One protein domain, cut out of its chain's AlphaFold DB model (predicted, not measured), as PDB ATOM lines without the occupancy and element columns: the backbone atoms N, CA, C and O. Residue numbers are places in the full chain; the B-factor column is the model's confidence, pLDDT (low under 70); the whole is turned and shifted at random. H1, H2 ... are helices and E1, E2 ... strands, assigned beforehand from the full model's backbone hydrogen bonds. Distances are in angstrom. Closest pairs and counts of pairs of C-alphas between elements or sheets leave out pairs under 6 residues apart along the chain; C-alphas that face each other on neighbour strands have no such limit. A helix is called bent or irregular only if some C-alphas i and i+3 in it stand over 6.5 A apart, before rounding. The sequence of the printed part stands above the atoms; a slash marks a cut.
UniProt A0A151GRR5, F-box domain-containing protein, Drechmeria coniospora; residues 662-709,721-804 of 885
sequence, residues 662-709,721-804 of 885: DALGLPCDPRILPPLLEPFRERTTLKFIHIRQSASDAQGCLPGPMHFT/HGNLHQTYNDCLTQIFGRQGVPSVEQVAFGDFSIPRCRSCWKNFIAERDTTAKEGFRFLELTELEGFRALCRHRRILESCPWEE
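AT A GLANCE: This is residues 662 to 709 and 721 to 804 of the 885 residues of the protein "F-box domain-containing protein" of Drechmeria coniospora (UniProt A0A151GRR5). A twisted sheet of five strands stands in the middle, with H2 running along the strands on one face and H4 crossing the other face near the E5 edge. H1 lies side by side with H2 but is not on the sheet, and the short H3 and H5 only graze the sheet. The printed part has 132 residues, with five named helices and five named strands in the order E1 H1 E2 H2 E3 H3 E4 E5 H4 H5; the sheet is mixed, with strand order E1 E2 E3 E4 E5. The class is mixed, helices and strands, with 60 residues, under half, in named elements. The whole is compact, with a radius of gyration of the C-alphas of 14.0 A and spans of 41 by 31 by 26 A.

IN THESE COORDINATES: E1, residues 663 to 666, begins at C-alpha 663 (43.053, 35.315, 12.432) and is 10.5 A long. H1, residues 673 to 680, 11.7 A, is irregular: C-alphas 676 and 679 are 7.4 A apart. E2 is residues 688 to 692, 12.4 A. H2, residues 726 to 736, the longest helix by residues, is 15.2 A and begins at C-alpha 726 (36.767, 25.685, -9.486). E3 is residues 746 to 750, 13.7 A. H3, residues 758 to 762, 8.5 A, is neither bent nor irregular, but only just: C-alphas 758 and 761 are 6.2 A apart. E4 is residues 764 to 768, 13.3 A, and E5 residues 776 to 779, 9.7 A. H4 is residues 784 to 792, 12.0 A, and H5, residues 794 to 797, 5.1 A, ends at C-alpha 797 (51.980, 34.986, 6.471).

HOW THE PARTS SIT: The sheet is only just strongly twisted, its C-alphas up to 4.2 A off the best plane. E1 and E2 are parallel at 13 degrees, with N 690 and O 664 2.8 A apart, within hydrogen-bond range; E1, H1, E2 form a strand-helix-strand unit, two parallel neighbour strands with a helix between, and its crossover is right-handed. E2 and E3 are parallel at 14 degrees, with N 691 and O 748 at 2.8 A. E3 and E4 are antiparallel at 163 degrees, with N 747 and O 766 at 2.8 A. E4 and E5, a hairpin, are antiparallel at 141 degrees, with N 767 and O 777 at 2.8 A. H2 is on the sheet at a height of 9.6 A, over E4 and along the strands, at 26 degrees to E4 on the local plane; the closest C-alphas of the two are those of Phe 736 and Arg 768, 6.2 A. H4 is on the opposite face at a height of 9.8 A, across the strands at 82 degrees to E3 on the local plane, and only just over E3, E4 and E5, with 3 C-alphas falling on each; its closest C-alpha pair with E5 is Gly 786 and Leu 779, 5.0 A. H1 and H2 touch, closest at the C-alphas of Pro 674 and Ile 735, 6.5 A, at a shallow tilt of 7 degrees, the same way. H3 only grazes the sheet with residues 759 to 762, and H5 with 796 to 797. Every O i to N i+4 pair is within hydrogen-bond range in H2 and H4; H1 has 2 of 4, H3 has 0 of 1 but 1 of 2 O i to N i+3 pairs, and H5 is too short for an O i to N i+4 pair.

THE WHOLE: The C-alphas farthest apart are those of Glu 682 and Glu 804, 41.5 A. Residues 710 to 720 are cut out, in the link from E2 to H2, and C-alphas 709 and 721 are 11.1 A apart; of the links printed whole, none is long. Residues 693 to 709 hold no named element. Mean pLDDT of the printed part is 76.7; residues 695 to 709, 721 to 724, 753 to 762, 782 and 800 to 804 are under 70.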
ATOM      1  N   ASP A 662      40.495  36.199  15.666       94.81
ATOM      2  CA  ASP A 662      40.551  37.267  14.668       94.81
ATOM      3  C   ASP A 662      41.301  36.801  13.400       94.81
ATOM      4  O   ASP A 662      40.961  37.235  12.294       94.81
ATOM      5  N   ALA A 663      42.268  35.879  13.535       95.44
ATOM      6  CA  ALA A 663      43.053  35.315  12.432       95.44
ATOM      7  C   ALA A 663      43.274  33.790  12.561       95.44
ATOM      8  O   ALA A 663      43.503  33.274  13.658       95.44
ATOM      9  N   LEU A 664      43.229  33.071  11.431       94.38
ATOM     10  CA  LEU A 664      43.357  31.607  11.356       94.38
ATOM     11  C   LEU A 664      44.221  31.166  10.158       94.38
ATOM     12  O   LEU A 664      43.936  31.571   9.035       94.38
ATOM     13  N   GLY A 665      45.225  30.307  10.361       93.06
ATOM     14  CA  GLY A 665      46.056  29.735   9.285       93.06
ATOM     15  C   GLY A 665      46.094  28.203   9.308       93.06
ATOM     16  O   GLY A 665      46.360  27.628  10.363       93.06
ATOM     17  N   LEU A 666      45.814  27.545   8.172       90.69
ATOM     18  CA  LEU A 666      45.660  26.081   8.069       90.69
ATOM     19  C   LEU A 666      46.070  25.518   6.688       90.69
ATOM     20  O   LEU A 666      45.611  26.069   5.680       90.69
ATOM     21  N   PRO A 667      46.801  24.382   6.601       82.31
ATOM     22  CA  PRO A 667      46.879  23.561   5.396       82.31
ATOM     23  C   PRO A 667      45.559  22.812   5.240       82.31
ATOM     24  O   PRO A 667      45.351  21.750   5.819       82.31
ATOM     25  N   CYS A 668      44.609  23.398   4.524       80.25
ATOM     26  CA  CYS A 668      43.278  22.821   4.409       80.25
ATOM     27  C   CYS A 668      42.826  22.759   2.958       80.25
ATOM     28  O   CYS A 668      42.872  23.743   2.219       80.25
ATOM     29  N   ASP A 669      42.329  21.588   2.568       78.44
ATOM     30  CA  ASP A 669      41.592  21.442   1.328       78.44
ATOM     31  C   ASP A 669      40.370  22.393   1.344       78.44
ATOM     32  O   ASP A 669      39.579  22.375   2.299       78.44
ATOM     33  N   PRO A 670      40.146  23.216   0.302       79.81
ATOM     34  CA  PRO A 670      39.031  24.164   0.281       79.81
ATOM     35  C   PRO A 670      37.645  23.511   0.360       79.81
ATOM     36  O   PRO A 670      36.660  24.210   0.585       79.81
ATOM     37  N   ARG A 671      37.537  22.187   0.189       81.19
ATOM     38  CA  ARG A 671      36.303  21.413   0.385       81.19
ATOM     39  C   ARG A 671      35.956  21.222   1.863       81.19
ATOM     40  O   ARG A 671      34.772  21.139   2.181       81.19
ATOM     41  N   ILE A 672      36.949  21.163   2.760       82.62
ATOM     42  CA  ILE A 672      36.725  21.000   4.209       82.62
ATOM     43  C   ILE A 672      36.621  22.337   4.952       82.62
ATOM     44  O   ILE A 672      35.982  22.408   6.000       82.62
ATOM     45  N   LEU A 673      37.189  23.416   4.403       88.50
ATOM     46  CA  LEU A 673      37.247  24.706   5.090       88.50
ATOM     47  C   LEU A 673      35.864  25.360   5.344       88.50
ATOM     48  O   LEU A 673      35.606  25.707   6.498       88.50
ATOM     49  N   PRO A 674      34.931  25.511   4.376       89.12
ATOM     50  CA  PRO A 674      33.637  26.144   4.652       89.12
ATOM     51  C   PRO A 674      32.793  25.414   5.721       89.12
ATOM     52  O   PRO A 674      32.244  26.103   6.583       89.12
ATOM     53  N   PRO A 675      32.724  24.063   5.758       86.94
ATOM     54  CA  PRO A 675      32.131  23.328   6.882       86.94
ATOM     55  C   PRO A 675      32.803  23.582   8.240       86.94
ATOM     56  O   PRO A 675      32.108  23.683   9.254       86.94
ATOM     57  N   LEU A 676      34.132  23.698   8.289       87.06
ATOM     58  CA  LEU A 676      34.863  24.001   9.527       87.06
ATOM     59  C   LEU A 676      34.605  25.433  10.025       87.06
ATOM     60  O   LEU A 676      34.564  25.659  11.234       87.06
ATOM     61  N   LEU A 677      34.364  26.381   9.114       90.06
ATOM     62  CA  LEU A 677      34.077  27.788   9.417       90.06
ATOM     63  C   LEU A 677      32.628  28.077   9.856       90.06
ATOM     64  O   LEU A 677      32.346  29.188  10.310       90.06
ATOM     65  N   GLU A 678      31.715  27.102   9.772       88.44
ATOM     66  CA  GLU A 678      30.307  27.222  10.199       88.44
ATOM     67  C   GLU A 678      30.124  27.924  11.572       88.44
ATOM     68  O   GLU A 678      29.294  28.834  11.655       88.44
ATOM     69  N   PRO A 679      30.910  27.625  12.634       88.31
ATOM     70  CA  PRO A 679      30.751  28.258  13.951       88.31
ATOM     71  C   PRO A 679      31.056  29.761  13.996       88.31
ATOM     72  O   PRO A 679      30.669  30.434  14.956       88.31
ATOM     73  N   PHE A 680      31.740  30.300  12.982       89.31
ATOM     74  CA  PHE A 680      32.038  31.727  12.880       89.31
ATOM     75  C   PHE A 680      30.940  32.528  12.169       89.31
ATOM     76  O   PHE A 680      30.957  33.748  12.265       89.31
ATOM     77  N   ARG A 681      29.952  31.899  11.511       87.88
ATOM     78  CA  ARG A 681      28.898  32.619  10.758       87.88
ATOM     79  C   ARG A 681      28.069  33.591  11.601       87.88
ATOM     80  O   ARG A 681      27.680  34.646  11.109       87.88
ATOM     81  N   GLU A 682      27.807  33.245  12.860       81.88
ATOM     82  CA  GLU A 682      27.094  34.099  13.826       81.88
ATOM     83  C   GLU A 682      28.035  35.013  14.637       81.88
ATOM     84  O   GLU A 682      27.585  35.766  15.502       81.88
ATOM     85  N   ARG A 683      29.351  34.938  14.396       79.00
ATOM     86  CA  ARG A 683      30.390  35.693  15.109       79.00
ATOM     87  C   ARG A 683      30.998  36.746  14.193       79.00
ATOM     88  O   ARG A 683      30.912  36.661  12.975       79.00
ATOM     89  N   THR A 684      31.622  37.748  14.803       76.50
ATOM     90  CA  THR A 684      32.229  38.871  14.076       76.50
ATOM     91  C   THR A 684      33.685  39.123  14.470       76.50
ATOM     92  O   THR A 684      34.139  40.262  14.418       76.50
ATOM     93  N   THR A 685      34.393  38.088  14.939       89.44
ATOM     94  CA  THR A 685      35.816  38.179  15.320       89.44
ATOM     95  C   THR A 685      36.720  37.857  14.133       89.44
ATOM     96  O   THR A 685      37.553  38.679  13.769       89.44
ATOM     97  N   LEU A 686      36.507  36.711  13.474       94.69
ATOM     98  CA  LEU A 686      37.406  36.192  12.441       94.69
ATOM     99  C   LEU A 686      37.383  37.083  11.193       94.69
ATOM    100  O   LEU A 686      36.367  37.132  10.494       94.69
ATOM    101  N   LYS A 687      38.507  37.757  10.930       95.25
ATOM    102  CA  LYS A 687      38.725  38.694   9.814       95.25
ATOM    103  C   LYS A 687      39.647  38.136   8.747       95.25
ATOM    104  O   LYS A 687      39.424  38.394   7.568       95.25
ATOM    105  N   PHE A 688      40.671  37.390   9.153       95.81
ATOM    106  CA  PHE A 688      41.723  36.927   8.257       95.81
ATOM    107  C   PHE A 688      41.849  35.405   8.261       95.81
ATOM    108  O   PHE A 688      41.867  34.778   9.323       95.81
ATOM    109  N   ILE A 689      41.967  34.815   7.072       95.19
ATOM    110  CA  ILE A 689      42.208  33.380   6.898       95.19
ATOM    111  C   ILE A 689      43.398  33.181   5.960       95.19
ATOM    112  O   ILE A 689      43.418  33.752   4.875       95.19
ATOM    113  N   HIS A 690      44.357  32.338   6.339       92.38
ATOM    114  CA  HIS A 690      45.442  31.877   5.472       92.38
ATOM    115  C   HIS A 690      45.237  30.397   5.138       92.38
ATOM    116  O   HIS A 690      45.428  29.519   5.981       92.38
ATOM    117  N   ILE A 691      44.829  30.128   3.899       89.00
ATOM    118  CA  ILE A 691      44.756  28.779   3.332       89.00
ATOM    119  C   ILE A 691      46.166  28.428   2.858       89.00
ATOM    120  O   ILE A 691      46.632  28.887   1.817       89.00
ATOM    121  N   ARG A 692      46.896  27.688   3.677       84.06
ATOM    122  CA  ARG A 692      48.338  27.508   3.528       84.06
ATOM    123  C   ARG A 692      48.627  26.336   2.584       84.06
ATOM    124  O   ARG A 692      47.933  25.326   2.632       84.06
ATOM    125  N   GLN A 693      49.631  26.487   1.726       78.56
ATOM    126  CA  GLN A 693      50.239  25.393   0.963       78.56
ATOM    127  C   GLN A 693      51.738  25.682   0.877       78.56
ATOM    128  O   GLN A 693      52.094  26.795   0.496       78.56
ATOM    129  N   SER A 694      52.589  24.718   1.220       75.56
ATOM    130  CA  SER A 694      54.049  24.830   1.157       75.56
ATOM    131  C   SER A 694      54.557  24.924  -0.291       75.56
ATOM    132  O   SER A 694      53.986  24.339  -1.220       75.56
ATOM    133  N   ALA A 695      55.651  25.660  -0.516       68.06
ATOM    134  CA  ALA A 695      56.211  25.879  -1.855       68.06
ATOM    135  C   ALA A 695      56.661  24.582  -2.567       68.06
ATOM    136  O   ALA A 695      56.679  24.532  -3.800       68.06
ATOM    137  N   SER A 696      56.993  23.542  -1.804       63.72
ATOM    138  CA  SER A 696      57.312  22.171  -2.229       63.72
ATOM    139  C   SER A 696      56.089  21.429  -2.775       63.72
ATOM    140  O   SER A 696      56.083  21.045  -3.946       63.72
ATOM    141  N   ASP A 697      55.016  21.313  -1.987       65.88
ATOM    142  CA  ASP A 697      53.722  20.742  -2.399       65.88
ATOM    143  C   ASP A 697      53.156  21.428  -3.652       65.88
ATOM    144  O   ASP A 697      52.552  20.795  -4.518       65.88
ATOM    145  N   ALA A 698      53.385  22.737  -3.786       59.00
ATOM    146  CA  ALA A 698      52.979  23.501  -4.958       59.00
ATOM    147  C   ALA A 698      53.822  23.205  -6.223       59.00
ATOM    148  O   ALA A 698      53.455  23.672  -7.308       59.00
ATOM    149  N   GLN A 699      54.958  22.508  -6.116       52.66
ATOM    150  CA  GLN A 699      55.868  22.167  -7.223       52.66
ATOM    151  C   GLN A 699      55.865  20.672  -7.585       52.66
ATOM    152  O   GLN A 699      56.012  20.354  -8.765       52.66
ATOM    153  N   GLY A 700      55.678  19.771  -6.614       48.84
ATOM    154  CA  GLY A 700      55.680  18.319  -6.834       48.84
ATOM    155  C   GLY A 700      54.536  17.817  -7.729       48.84
ATOM    156  O   GLY A 700      53.456  18.397  -7.773       48.84
ATOM    157  N   CYS A 701      54.742  16.707  -8.442       41.34
ATOM    158  CA  CYS A 701      53.773  16.193  -9.426       41.34
ATOM    159  C   CYS A 701      52.518  15.510  -8.835       41.34
ATOM    160  O   CYS A 701      51.614  15.167  -9.597       41.34
ATOM    161  N   LEU A 702      52.444  15.292  -7.517       47.91
ATOM    162  CA  LEU A 702      51.319  14.637  -6.839       47.91
ATOM    163  C   LEU A 702      51.038  15.321  -5.484       47.91
ATOM    164  O   LEU A 702      51.942  15.338  -4.654       47.91
ATOM    165  N   PRO A 703      49.828  15.859  -5.219       43.22
ATOM    166  CA  PRO A 703      48.717  16.131  -6.140       43.22
ATOM    167  C   PRO A 703      48.880  17.447  -6.937       43.22
ATOM    168  O   PRO A 703      47.942  17.869  -7.613       43.22
ATOM    169  N   GLY A 704      50.051  18.092  -6.885       47.72
ATOM    170  CA  GLY A 704      50.351  19.317  -7.630       47.72
ATOM    171  C   GLY A 704      49.816  20.609  -7.000       47.72
ATOM    172  O   GLY A 704      49.212  20.598  -5.923       47.72
ATOM    173  N   PRO A 705      49.999  21.757  -7.683       51.50
ATOM    174  CA  PRO A 705      49.382  23.017  -7.289       51.50
ATOM    175  C   PRO A 705      47.863  22.947  -7.513       51.50
ATOM    176  O   PRO A 705      47.349  23.397  -8.539       51.50
ATOM    177  N   MET A 706      47.157  22.416  -6.508       52.12
ATOM    178  CA  MET A 706      45.696  22.231  -6.390       52.12
ATOM    179  C   MET A 706      44.849  23.442  -6.832       52.12
ATOM    180  O   MET A 706      43.655  23.319  -7.109       52.12
ATOM    181  N   HIS A 707      45.467  24.620  -6.871       53.84
ATOM    182  CA  HIS A 707      44.873  25.915  -7.155       53.84
ATOM    183  C   HIS A 707      44.666  26.239  -8.650       53.84
ATOM    184  O   HIS A 707      43.811  27.062  -8.965       53.84
ATOM    185  N   PHE A 708      45.403  25.633  -9.590       55.16
ATOM    186  CA  PHE A 708      45.422  26.092 -10.994       55.16
ATOM    187  C   PHE A 708      44.802  25.098 -11.984       55.16
ATOM    188  O   PHE A 708      45.076  23.901 -11.947       55.16
ATOM    189  N   THR A 709      43.996  25.603 -12.925       47.72
ATOM    190  CA  THR A 709      43.300  24.774 -13.935       47.72
ATOM    191  C   THR A 709      44.225  24.164 -14.993       47.72
ATOM    192  O   THR A 709      43.858  23.172 -15.622       47.72
ATOM    193  N   HIS A 721      40.670  35.976 -12.768       47.38
ATOM    194  CA  HIS A 721      39.617  35.117 -12.173       47.38
ATOM    195  C   HIS A 721      39.410  33.734 -12.848       47.38
ATOM    196  O   HIS A 721      38.909  32.808 -12.210       47.38
ATOM    197  N   GLY A 722      39.774  33.573 -14.127       47.75
ATOM    198  CA  GLY A 722      39.608  32.328 -14.894       47.75
ATOM    199  C   GLY A 722      40.698  31.258 -14.711       47.75
ATOM    200  O   GLY A 722      40.484  30.119 -15.121       47.75
ATOM    201  N   ASN A 723      41.846  31.583 -14.105       58.84
ATOM    202  CA  ASN A 723      42.957  30.626 -13.935       58.84
ATOM    203  C   ASN A 723      42.782  29.702 -12.711       58.84
ATOM    204  O   ASN A 723      43.492  28.704 -12.570       58.84
ATOM    205  N   LEU A 724      41.835  30.041 -11.834       68.38
ATOM    206  CA  LEU A 724      41.610  29.393 -10.551       68.38
ATOM    207  C   LEU A 724      40.742  28.129 -10.674       68.38
ATOM    208  O   LEU A 724      39.615  28.167 -11.171       68.38
ATOM    209  N   HIS A 725      41.264  27.008 -10.173       73.06
ATOM    210  CA  HIS A 725      40.563  25.734 -10.049       73.06
ATOM    211  C   HIS A 725      39.232  25.891  -9.295       73.06
ATOM    212  O   HIS A 725      39.179  26.443  -8.191       73.06
ATOM    213  N   GLN A 726      38.146  25.377  -9.887       76.12
ATOM    214  CA  GLN A 726      36.767  25.685  -9.486       76.12
ATOM    215  C   GLN A 726      36.504  25.487  -7.985       76.12
ATOM    216  O   GLN A 726      35.843  26.311  -7.371       76.12
ATOM    217  N   THR A 727      37.091  24.456  -7.372       77.19
ATOM    218  CA  THR A 727      36.959  24.144  -5.938       77.19
ATOM    219  C   THR A 727      37.340  25.299  -5.002       77.19
ATOM    220  O   THR A 727      36.698  25.492  -3.971       77.19
ATOM    221  N   TYR A 728      38.360  26.085  -5.350       80.31
ATOM    222  CA  TYR A 728      38.763  27.260  -4.571       80.31
ATOM    223  C   TYR A 728      37.856  28.457  -4.863       80.31
ATOM    224  O   TYR A 728      37.438  29.127  -3.926       80.31
ATOM    225  N   ASN A 729      37.484  28.689  -6.128       83.81
ATOM    226  CA  ASN A 729      36.491  29.706  -6.501       83.81
ATOM    227  C   ASN A 729      35.153  29.476  -5.764       83.81
ATOM    228  O   ASN A 729      34.573  30.412  -5.209       83.81
ATOM    229  N   ASP A 730      34.703  28.222  -5.673       86.56
ATOM    230  CA  ASP A 730      33.525  27.804  -4.907       86.56
ATOM    231  C   ASP A 730      33.711  28.020  -3.395       86.56
ATOM    232  O   ASP A 730      32.756  28.388  -2.708       86.56
ATOM    233  N   CYS A 731      34.916  27.804  -2.858       89.50
ATOM    234  CA  CYS A 731      35.237  28.036  -1.447       89.50
ATOM    235  C   CYS A 731      35.250  29.533  -1.096       89.50
ATOM    236  O   CYS A 731      34.557  29.945  -0.166       89.50
ATOM    237  N   LEU A 732      35.938  30.370  -1.881       90.75
ATOM    238  CA  LEU A 732      35.935  31.829  -1.717       90.75
ATOM    239  C   LEU A 732      34.506  32.383  -1.845       90.75
ATOM    240  O   LEU A 732      34.057  33.137  -0.982       90.75
ATOM    241  N   THR A 733      33.736  31.920  -2.836       90.12
ATOM    242  CA  THR A 733      32.316  32.285  -2.998       90.12
ATOM    243  C   THR A 733      31.462  31.842  -1.800       90.12
ATOM    244  O   THR A 733      30.532  32.552  -1.411       90.12
ATOM    245  N   GLN A 734      31.772  30.709  -1.160       91.25
ATOM    246  CA  GLN A 734      31.106  30.277   0.076       91.25
ATOM    247  C   GLN A 734      31.517  31.098   1.305       91.25
ATOM    248  O   GLN A 734      30.660  31.360   2.142       91.25
ATOM    249  N   ILE A 735      32.780  31.523   1.427       93.00
ATOM    250  CA  ILE A 735      33.292  32.314   2.564       93.00
ATOM    251  C   ILE A 735      32.828  33.776   2.490       93.00
ATOM    252  O   ILE A 735      32.384  34.341   3.494       93.00
ATOM    253  N   PHE A 736      32.894  34.385   1.306       93.31
ATOM    254  CA  PHE A 736      32.509  35.779   1.086       93.31
ATOM    255  C   PHE A 736      31.013  35.963   0.784       93.31
ATOM    256  O   PHE A 736      30.469  37.041   1.033       93.31
ATOM    257  N   GLY A 737      30.325  34.925   0.297       87.88
ATOM    258  CA  GLY A 737      28.915  34.979  -0.086       87.88
ATOM    259  C   GLY A 737      27.928  35.234   1.062       87.88
ATOM    260  O   GLY A 737      28.266  35.271   2.243       87.88
ATOM    261  N   ARG A 738      26.639  35.370   0.716       82.31
ATOM    262  CA  ARG A 738      25.551  35.753   1.651       82.31
ATOM    263  C   ARG A 738      25.270  34.761   2.790       82.31
ATOM    264  O   ARG A 738      24.504  35.091   3.689       82.31
ATOM    265  N   GLN A 739      25.824  33.555   2.713       82.12
ATOM    266  CA  GLN A 739      25.763  32.519   3.753       82.12
ATOM    267  C   GLN A 739      27.171  32.144   4.255       82.12
ATOM    268  O   GLN A 739      27.342  31.107   4.880       82.12
ATOM    269  N   GLY A 740      28.182  32.961   3.955       87.62
ATOM    270  CA  GLY A 740      29.547  32.794   4.441       87.62
ATOM    271  C   GLY A 740      29.759  33.365   5.838       87.62
ATOM    272  O   GLY A 740      28.804  33.581   6.584       87.62
ATOM    273  N   VAL A 741      31.019  33.620   6.192       92.44
ATOM    274  CA  VAL A 741      31.392  34.243   7.471       92.44
ATOM    275  C   VAL A 741      31.437  35.762   7.267       92.44
ATOM    276  O   VAL A 741      32.345  36.230   6.578       92.44
ATOM    277  N   PRO A 742      30.497  36.560   7.814       91.31
ATOM    278  CA  PRO A 742      30.354  37.962   7.412       91.31
ATOM    279  C   PRO A 742      31.540  38.858   7.784       91.31
ATOM    280  O   PRO A 742      31.762  39.858   7.108       91.31
ATOM    281  N   SER A 743      32.290  38.512   8.836       93.69
ATOM    282  CA  SER A 743      33.442  39.291   9.303       93.69
ATOM    283  C   SER A 743      34.750  39.002   8.584       93.69
ATOM    284  O   SER A 743      35.682  39.767   8.787       93.69
ATOM    285  N   VAL A 744      34.851  37.948   7.764       95.50
ATOM    286  CA  VAL A 744      36.096  37.672   7.026       95.50
ATOM    287  C   VAL A 744      36.303  38.785   6.003       95.50
ATOM    288  O   VAL A 744      35.543  38.888   5.040       95.50
ATOM    289  N   GLU A 745      37.294  39.630   6.249       95.06
ATOM    290  CA  GLU A 745      37.698  40.768   5.426       95.06
ATOM    291  C   GLU A 745      38.592  40.291   4.275       95.06
ATOM    292  O   GLU A 745      38.361  40.666   3.126       95.06
ATOM    293  N   GLN A 746      39.565  39.420   4.570       95.56
ATOM    294  CA  GLN A 746      40.576  38.950   3.619       95.56
ATOM    295  C   GLN A 746      40.888  37.449   3.790       95.56
ATOM    296  O   GLN A 746      40.897  36.915   4.902       95.56
ATOM    297  N   VAL A 747      41.170  36.770   2.674       94.00
ATOM    298  CA  VAL A 747      41.624  35.371   2.609       94.00
ATOM    299  C   VAL A 747      42.907  35.306   1.782       94.00
ATOM    300  O   VAL A 747      42.885  35.595   0.588       94.00
ATOM    301  N   ALA A 748      44.016  34.918   2.404       90.31
ATOM    302  CA  ALA A 748      45.289  34.659   1.741       90.31
ATOM    303  C   ALA A 748      45.437  33.177   1.366       90.31
ATOM    304  O   ALA A 748      44.928  32.301   2.069       90.31
ATOM    305  N   PHE A 749      46.189  32.892   0.304       86.56
ATOM    306  CA  PHE A 749      46.571  31.530  -0.078       86.56
ATOM    307  C   PHE A 749      48.022  31.446  -0.551       86.56
ATOM    308  O   PHE A 749      48.529  32.393  -1.153       86.56
ATOM    309  N   GLY A 750      48.646  30.290  -0.312       79.44
ATOM    310  CA  GLY A 750      49.992  29.950  -0.776       79.44
ATOM    311  C   GLY A 750      51.060  30.080   0.310       79.44
ATOM    312  O   GLY A 750      50.743  30.090   1.506       79.44
ATOM    313  N   ASP A 751      52.320  30.173  -0.112       76.62
ATOM    314  CA  ASP A 751      53.492  30.176   0.768       76.62
ATOM    315  C   ASP A 751      54.163  31.551   0.803       76.62
ATOM    316  O   ASP A 751      54.773  31.988  -0.175       76.62
ATOM    317  N   PHE A 752      54.067  32.236   1.941       76.88
ATOM    318  CA  PHE A 752      54.630  33.571   2.135       76.88
ATOM    319  C   PHE A 752      55.913  33.559   2.993       76.88
ATOM    320  O   PHE A 752      56.373  34.624   3.398       76.88
ATOM    321  N   SER A 753      56.530  32.385   3.222       65.94
ATOM    322  CA  SER A 753      57.852  32.252   3.875       65.94
ATOM    323  C   SER A 753      58.944  33.098   3.214       65.94
ATOM    324  O   SER A 753      59.817  33.629   3.899       65.94
ATOM    325  N   ILE A 754      58.909  33.220   1.882       56.53
ATOM    326  CA  ILE A 754      59.915  33.937   1.096       56.53
ATOM    327  C   ILE A 754      59.248  35.114   0.363       56.53
ATOM    328  O   ILE A 754      58.619  34.896  -0.677       56.53
ATOM    329  N   PRO A 755      59.441  36.373   0.807       45.19
ATOM    330  CA  PRO A 755      58.812  37.559   0.206       45.19
ATOM    331  C   PRO A 755      59.127  37.829  -1.279       45.19
ATOM    332  O   PRO A 755      58.576  38.766  -1.851       45.19
ATOM    333  N   ARG A 756      60.052  37.072  -1.889       46.34
ATOM    334  CA  ARG A 756      60.568  37.274  -3.258       46.34
ATOM    335  C   ARG A 756      60.797  35.978  -4.062       46.34
ATOM    336  O   ARG A 756      61.376  36.034  -5.143       46.34
ATOM    337  N   CYS A 757      60.367  34.804  -3.580       40.78
ATOM    338  CA  CYS A 757      60.545  33.561  -4.347       40.78
ATOM    339  C   CYS A 757      59.596  33.505  -5.550       40.78
ATOM    340  O   CYS A 757      58.463  33.965  -5.481       40.78
ATOM    341  N   ARG A 758      60.010  32.845  -6.637       36.97
ATOM    342  CA  ARG A 758      59.193  32.614  -7.845       36.97
ATOM    343  C   ARG A 758      57.979  31.707  -7.617       36.97
ATOM    344  O   ARG A 758      57.142  31.576  -8.505       36.97
ATOM    345  N   SER A 759      57.847  31.107  -6.437       43.16
ATOM    346  CA  SER A 759      56.592  30.505  -5.980       43.16
ATOM    347  C   SER A 759      55.490  31.546  -5.731       43.16
ATOM    348  O   SER A 759      54.320  31.187  -5.841       43.16
ATOM    349  N   CYS A 760      55.820  32.825  -5.488       46.78
ATOM    350  CA  CYS A 760      54.853  33.880  -5.150       46.78
ATOM    351  C   CYS A 760      53.786  34.129  -6.230       46.78
ATOM    352  O   CYS A 760      52.693  34.584  -5.913       46.78
ATOM    353  N   TRP A 761      54.051  33.733  -7.478       49.56
ATOM    354  CA  TRP A 761      53.113  33.760  -8.608       49.56
ATOM    355  C   TRP A 761      51.922  32.791  -8.414       49.56
ATOM    356  O   TRP A 761      50.977  32.788  -9.202       49.56
ATOM    357  N   LYS A 762      51.961  31.950  -7.369       63.03
ATOM    358  CA  LYS A 762      50.869  31.077  -6.909       63.03
ATOM    359  C   LYS A 762      50.133  31.632  -5.680       63.03
ATOM    360  O   LYS A 762      49.103  31.073  -5.307       63.03
ATOM    361  N   ASN A 763      50.641  32.704  -5.072       77.25
ATOM    362  CA  ASN A 763      50.065  33.334  -3.889       77.25
ATOM    363  C   ASN A 763      49.078  34.438  -4.283       77.25
ATOM    364  O   ASN A 763      49.216  35.069  -5.327       77.25
ATOM    365  N   PHE A 764      48.117  34.728  -3.408       82.44
ATOM    366  CA  PHE A 764      47.258  35.911  -3.517       82.44
ATOM    367  C   PHE A 764      46.611  36.247  -2.177       82.44
ATOM    368  O   PHE A 764      46.610  35.443  -1.241       82.44
ATOM    369  N   ILE A 765      45.993  37.426  -2.129       87.31
ATOM    370  CA  ILE A 765      45.024  37.804  -1.104       87.31
ATOM    371  C   ILE A 765      43.723  38.173  -1.821       87.31
ATOM    372  O   ILE A 765      43.705  39.052  -2.679       87.31
ATOM    373  N   ALA A 766      42.637  37.477  -1.494       91.12
ATOM    374  CA  ALA A 766      41.285  37.844  -1.889       91.12
ATOM    375  C   ALA A 766      40.666  38.714  -0.787       91.12
ATOM    376  O   ALA A 766      40.738  38.368   0.391       91.12
ATOM    377  N   GLU A 767      40.048  39.829  -1.157       93.56
ATOM    378  CA  GLU A 767      39.400  40.772  -0.244       93.56
ATOM    379  C   GLU A 767      37.894  40.835  -0.508       93.56
ATOM    380  O   GLU A 767      37.449  40.800  -1.658       93.56
ATOM    381  N   ARG A 768      37.098  40.959   0.557       93.06
ATOM    382  CA  ARG A 768      35.642  41.112   0.480       93.06
ATOM    383  C   ARG A 768      35.255  42.377  -0.287       93.06
ATOM    384  O   ARG A 768      35.456  43.489   0.189       93.06
ATOM    385  N   ASP A 769      34.546  42.197  -1.395       91.06
ATOM    386  CA  ASP A 769      33.966  43.279  -2.186       91.06
ATOM    387  C   ASP A 769      32.471  43.007  -2.391       91.06
ATOM    388  O   ASP A 769      32.059  42.132  -3.151       91.06
ATOM    389  N   THR A 770      31.634  43.783  -1.700       85.69
ATOM    390  CA  THR A 770      30.168  43.665  -1.793       85.69
ATOM    391  C   THR A 770      29.578  44.218  -3.098       85.69
ATOM    392  O   THR A 770      28.385  44.033  -3.350       85.69
ATOM    393  N   THR A 771      30.392  44.884  -3.923       86.12
ATOM    394  CA  THR A 771      30.038  45.371  -5.264       86.12
ATOM    395  C   THR A 771      30.423  44.372  -6.359       86.12
ATOM    396  O   THR A 771      29.735  44.294  -7.381       86.12
ATOM    397  N   ALA A 772      31.456  43.555  -6.126       84.06
ATOM    398  CA  ALA A 772      31.848  42.470  -7.014       84.06
ATOM    399  C   ALA A 772      30.758  41.389  -7.114       84.06
ATOM    400  O   ALA A 772      30.128  40.991  -6.133       84.06
ATOM    401  N   LYS A 773      30.579  40.847  -8.324       79.31
ATOM    402  CA  LYS A 773      29.597  39.788  -8.631       79.31
ATOM    403  C   LYS A 773      29.781  38.529  -7.769       79.31
ATOM    404  O   LYS A 773      28.798  37.857  -7.460       79.31
ATOM    405  N   GLU A 774      31.024  38.214  -7.418       80.19
ATOM    406  CA  GLU A 774      31.428  37.013  -6.672       80.19
ATOM    407  C   GLU A 774      31.545  37.268  -5.152       80.19
ATOM    408  O   GLU A 774      31.702  36.330  -4.376       80.19
ATOM    409  N   GLY A 775      31.373  38.519  -4.701       86.19
ATOM    410  CA  GLY A 775      31.479  38.926  -3.292       86.19
ATOM    411  C   GLY A 775      32.906  39.228  -2.816       86.19
ATOM    412  O   GLY A 775      33.101  39.595  -1.655       86.19
ATOM    413  N   PHE A 776      33.893  39.082  -3.702       90.88
ATOM    414  CA  PHE A 776      35.305  39.355  -3.456       90.88
ATOM    415  C   PHE A 776      36.015  39.867  -4.716       90.88
ATOM    416  O   PHE A 776      35.529  39.687  -5.837       90.88
ATOM    417  N   ARG A 777      37.179  40.479  -4.503       89.38
ATOM    418  CA  ARG A 777      38.175  40.862  -5.511       89.38
ATOM    419  C   ARG A 777      39.532  40.268  -5.130       89.38
ATOM    420  O   ARG A 777      39.762  39.992  -3.955       89.38
ATOM    421  N   PHE A 778      40.440  40.106  -6.084       86.19
ATOM    422  CA  PHE A 778      41.846  39.829  -5.774       86.19
ATOM    423  C   PHE A 778      42.604  41.144  -5.558       86.19
ATOM    424  O   PHE A 778      42.315  42.138  -6.226       86.19
ATOM    425  N   LEU A 779      43.552  41.152  -4.621       84.81
ATOM    426  CA  LEU A 779      44.524  42.230  -4.457       84.81
ATOM    427  C   LEU A 779      45.780  41.887  -5.257       84.81
ATOM    428  O   LEU A 779      46.359  40.816  -5.065       84.81
ATOM    429  N   GLU A 780      46.216  42.806  -6.114       80.44
ATOM    430  CA  GLU A 780      47.517  42.709  -6.768       80.44
ATOM    431  C   GLU A 780      48.613  42.947  -5.718       80.44
ATOM    432  O   GLU A 780      48.649  43.990  -5.063       80.44
ATOM    433  N   LEU A 781      49.476  41.949  -5.507       76.06
ATOM    434  CA  LEU A 781      50.458  41.947  -4.418       76.06
ATOM    435  C   LEU A 781      51.612  42.933  -4.652       76.06
ATOM    436  O   LEU A 781      52.264  43.337  -3.690       76.06
ATOM    437  N   THR A 782      51.840  43.331  -5.905       67.88
ATOM    438  CA  THR A 782      52.792  44.387  -6.280       67.88
ATOM    439  C   THR A 782      52.225  45.804  -6.116       67.88
ATOM    440  O   THR A 782      52.994  46.760  -6.009       67.88
ATOM    441  N   GLU A 783      50.899  45.962  -6.036       71.31
ATOM    442  CA  GLU A 783      50.245  47.252  -5.797       71.31
ATOM    443  C   GLU A 783      50.155  47.604  -4.302       71.31
ATOM    444  O   GLU A 783      50.229  46.758  -3.409       71.31
ATOM    445  N   LEU A 784      49.932  48.893  -4.016       71.25
ATOM    446  CA  LEU A 784      49.864  49.445  -2.659       71.25
ATOM    447  C   LEU A 784      48.854  48.726  -1.744       71.25
ATOM    448  O   LEU A 784      49.114  48.559  -0.552       71.25
ATOM    449  N   GLU A 785      47.700  48.313  -2.266       77.50
ATOM    450  CA  GLU A 785      46.669  47.651  -1.457       77.50
ATOM    451  C   GLU A 785      47.079  46.224  -1.066       77.50
ATOM    452  O   GLU A 785      46.929  45.844   0.100       77.50
ATOM    453  N   GLY A 786      47.681  45.470  -1.993       76.69
ATOM    454  CA  GLY A 786      48.265  44.159  -1.712       76.69
ATOM    455  C   GLY A 786      49.464  44.252  -0.772       76.69
ATOM    456  O   GLY A 786      49.513  43.529   0.221       76.69
ATOM    457  N   PHE A 787      50.372  45.209  -0.989       72.25
ATOM    458  CA  PHE A 787      51.500  45.459  -0.085       72.25
ATOM    459  C   PHE A 787      51.039  45.823   1.337       72.25
ATOM    460  O   PHE A 787      51.540  45.271   2.317       72.25
ATOM    461  N   ARG A 788      50.014  46.679   1.480       76.88
ATOM    462  CA  ARG A 788      49.400  46.988   2.786       76.88
ATOM    463  C   ARG A 788      48.778  45.753   3.446       76.88
ATOM    464  O   ARG A 788      48.892  45.614   4.664       76.88
ATOM    465  N   ALA A 789      48.160  44.850   2.683       81.75
ATOM    466  CA  ALA A 789      47.635  43.586   3.205       81.75
ATOM    467  C   ALA A 789      48.757  42.629   3.660       81.75
ATOM    468  O   ALA A 789      48.684  42.093   4.770       81.75
ATOM    469  N   LEU A 790      49.830  42.493   2.870       80.56
ATOM    470  CA  LEU A 790      51.038  41.737   3.232       80.56
ATOM    471  C   LEU A 790      51.660  42.263   4.535       80.56
ATOM    472  O   LEU A 790      51.927  41.482   5.445       80.56
ATOM    473  N   CYS A 791      51.834  43.582   4.674       75.81
ATOM    474  CA  CYS A 791      52.359  44.185   5.901       75.81
ATOM    475  C   CYS A 791      51.426  43.986   7.107       75.81
ATOM    476  O   CYS A 791      51.903  43.657   8.193       75.81
ATOM    477  N   ARG A 792      50.105  44.148   6.933       82.62
ATOM    478  CA  ARG A 792      49.107  43.989   8.009       82.62
ATOM    479  C   ARG A 792      49.071  42.565   8.566       82.62
ATOM    480  O   ARG A 792      48.930  42.387   9.772       82.62
ATOM    481  N   HIS A 793      49.206  41.565   7.699       86.94
ATOM    482  CA  HIS A 793      49.114  40.150   8.066       86.94
ATOM    483  C   HIS A 793      50.477  39.445   8.124       86.94
ATOM    484  O   HIS A 793      50.540  38.223   8.254       86.94
ATOM    485  N   ARG A 794      51.575  40.214   8.112       83.25
ATOM    486  CA  ARG A 794      52.958  39.728   8.026       83.25
ATOM    487  C   ARG A 794      53.260  38.550   8.957       83.25
ATOM    488  O   ARG A 794      53.740  37.533   8.482       83.25
ATOM    489  N   ARG A 795      52.923  38.637  10.251       84.44
ATOM    490  CA  ARG A 795      53.266  37.592  11.239       84.44
ATOM    491  C   ARG A 795      52.612  36.234  10.958       84.44
ATOM    492  O   ARG A 795      53.238  35.207  11.181       84.44
ATOM    493  N   ILE A 796      51.367  36.215  10.473       88.19
ATOM    494  CA  ILE A 796      50.689  34.965  10.095       88.19
ATOM    495  C   ILE A 796      51.189  34.448   8.743       88.19
ATOM    496  O   ILE A 796      51.446  33.255   8.618       88.19
ATOM    497  N   LEU A 797      51.433  35.338   7.782       85.44
ATOM    498  CA  LEU A 797      51.980  34.986   6.471       85.44
ATOM    499  C   LEU A 797      53.410  34.408   6.556       85.44
ATOM    500  O   LEU A 797      53.699  33.395   5.928       85.44
ATOM    501  N   GLU A 798      54.282  34.997   7.380       76.38
ATOM    502  CA  GLU A 798      55.670  34.550   7.591       76.38
ATOM    503  C   GLU A 798      55.797  33.316   8.503       76.38
ATOM    504  O   GLU A 798      56.890  32.770   8.624       76.38
ATOM    505  N   SER A 799      54.711  32.831   9.119       75.06
ATOM    506  CA  SER A 799      54.717  31.624   9.975       75.06
ATOM    507  C   SER A 799      54.747  30.301   9.180       75.06
ATOM    508  O   SER A 799      54.157  29.289   9.574       75.06
ATOM    509  N   CYS A 800      55.393  30.324   8.013       63.81
ATOM    510  CA  CYS A 800      55.643  29.182   7.141       63.81
ATOM    511  C   CYS A 800      57.015  28.553   7.445       63.81
ATOM    512  O   CYS A 800      57.990  29.296   7.587       63.81
ATOM    513  N   PRO A 801      57.134  27.209   7.469       53.97
ATOM    514  CA  PRO A 801      58.436  26.573   7.476       53.97
ATOM    515  C   PRO A 801      59.096  26.884   6.140       53.97
ATOM    516  O   PRO A 801      58.488  26.740   5.081       53.97
ATOM    517  N   TRP A 802      60.332  27.348   6.200       52.38
ATOM    518  CA  TRP A 802      61.113  27.607   5.008       52.38
ATOM    519  C   TRP A 802      61.877  26.335   4.649       52.38
ATOM    520  O   TRP A 802      62.683  25.856   5.443       52.38
ATOM    521  N   GLU A 803      61.606  25.795   3.465       49.53
ATOM    522  CA  GLU A 803      62.461  24.791   2.838       49.53
ATOM    523  C   GLU A 803      63.400  25.488   1.856       49.53
ATOM    524  O   GLU A 803      62.969  26.249   0.983       49.53
ATOM    525  N   GLU A 804      64.695  25.236   2.025       40.34
ATOM    526  CA  GLU A 804      65.739  25.753   1.154       40.34
ATOM    527  C   GLU A 804      65.702  24.997  -0.178       40.34
ATOM    528  O   GLU A 804      66.091  23.836  -0.277       40.34
TER     529      GLU A 804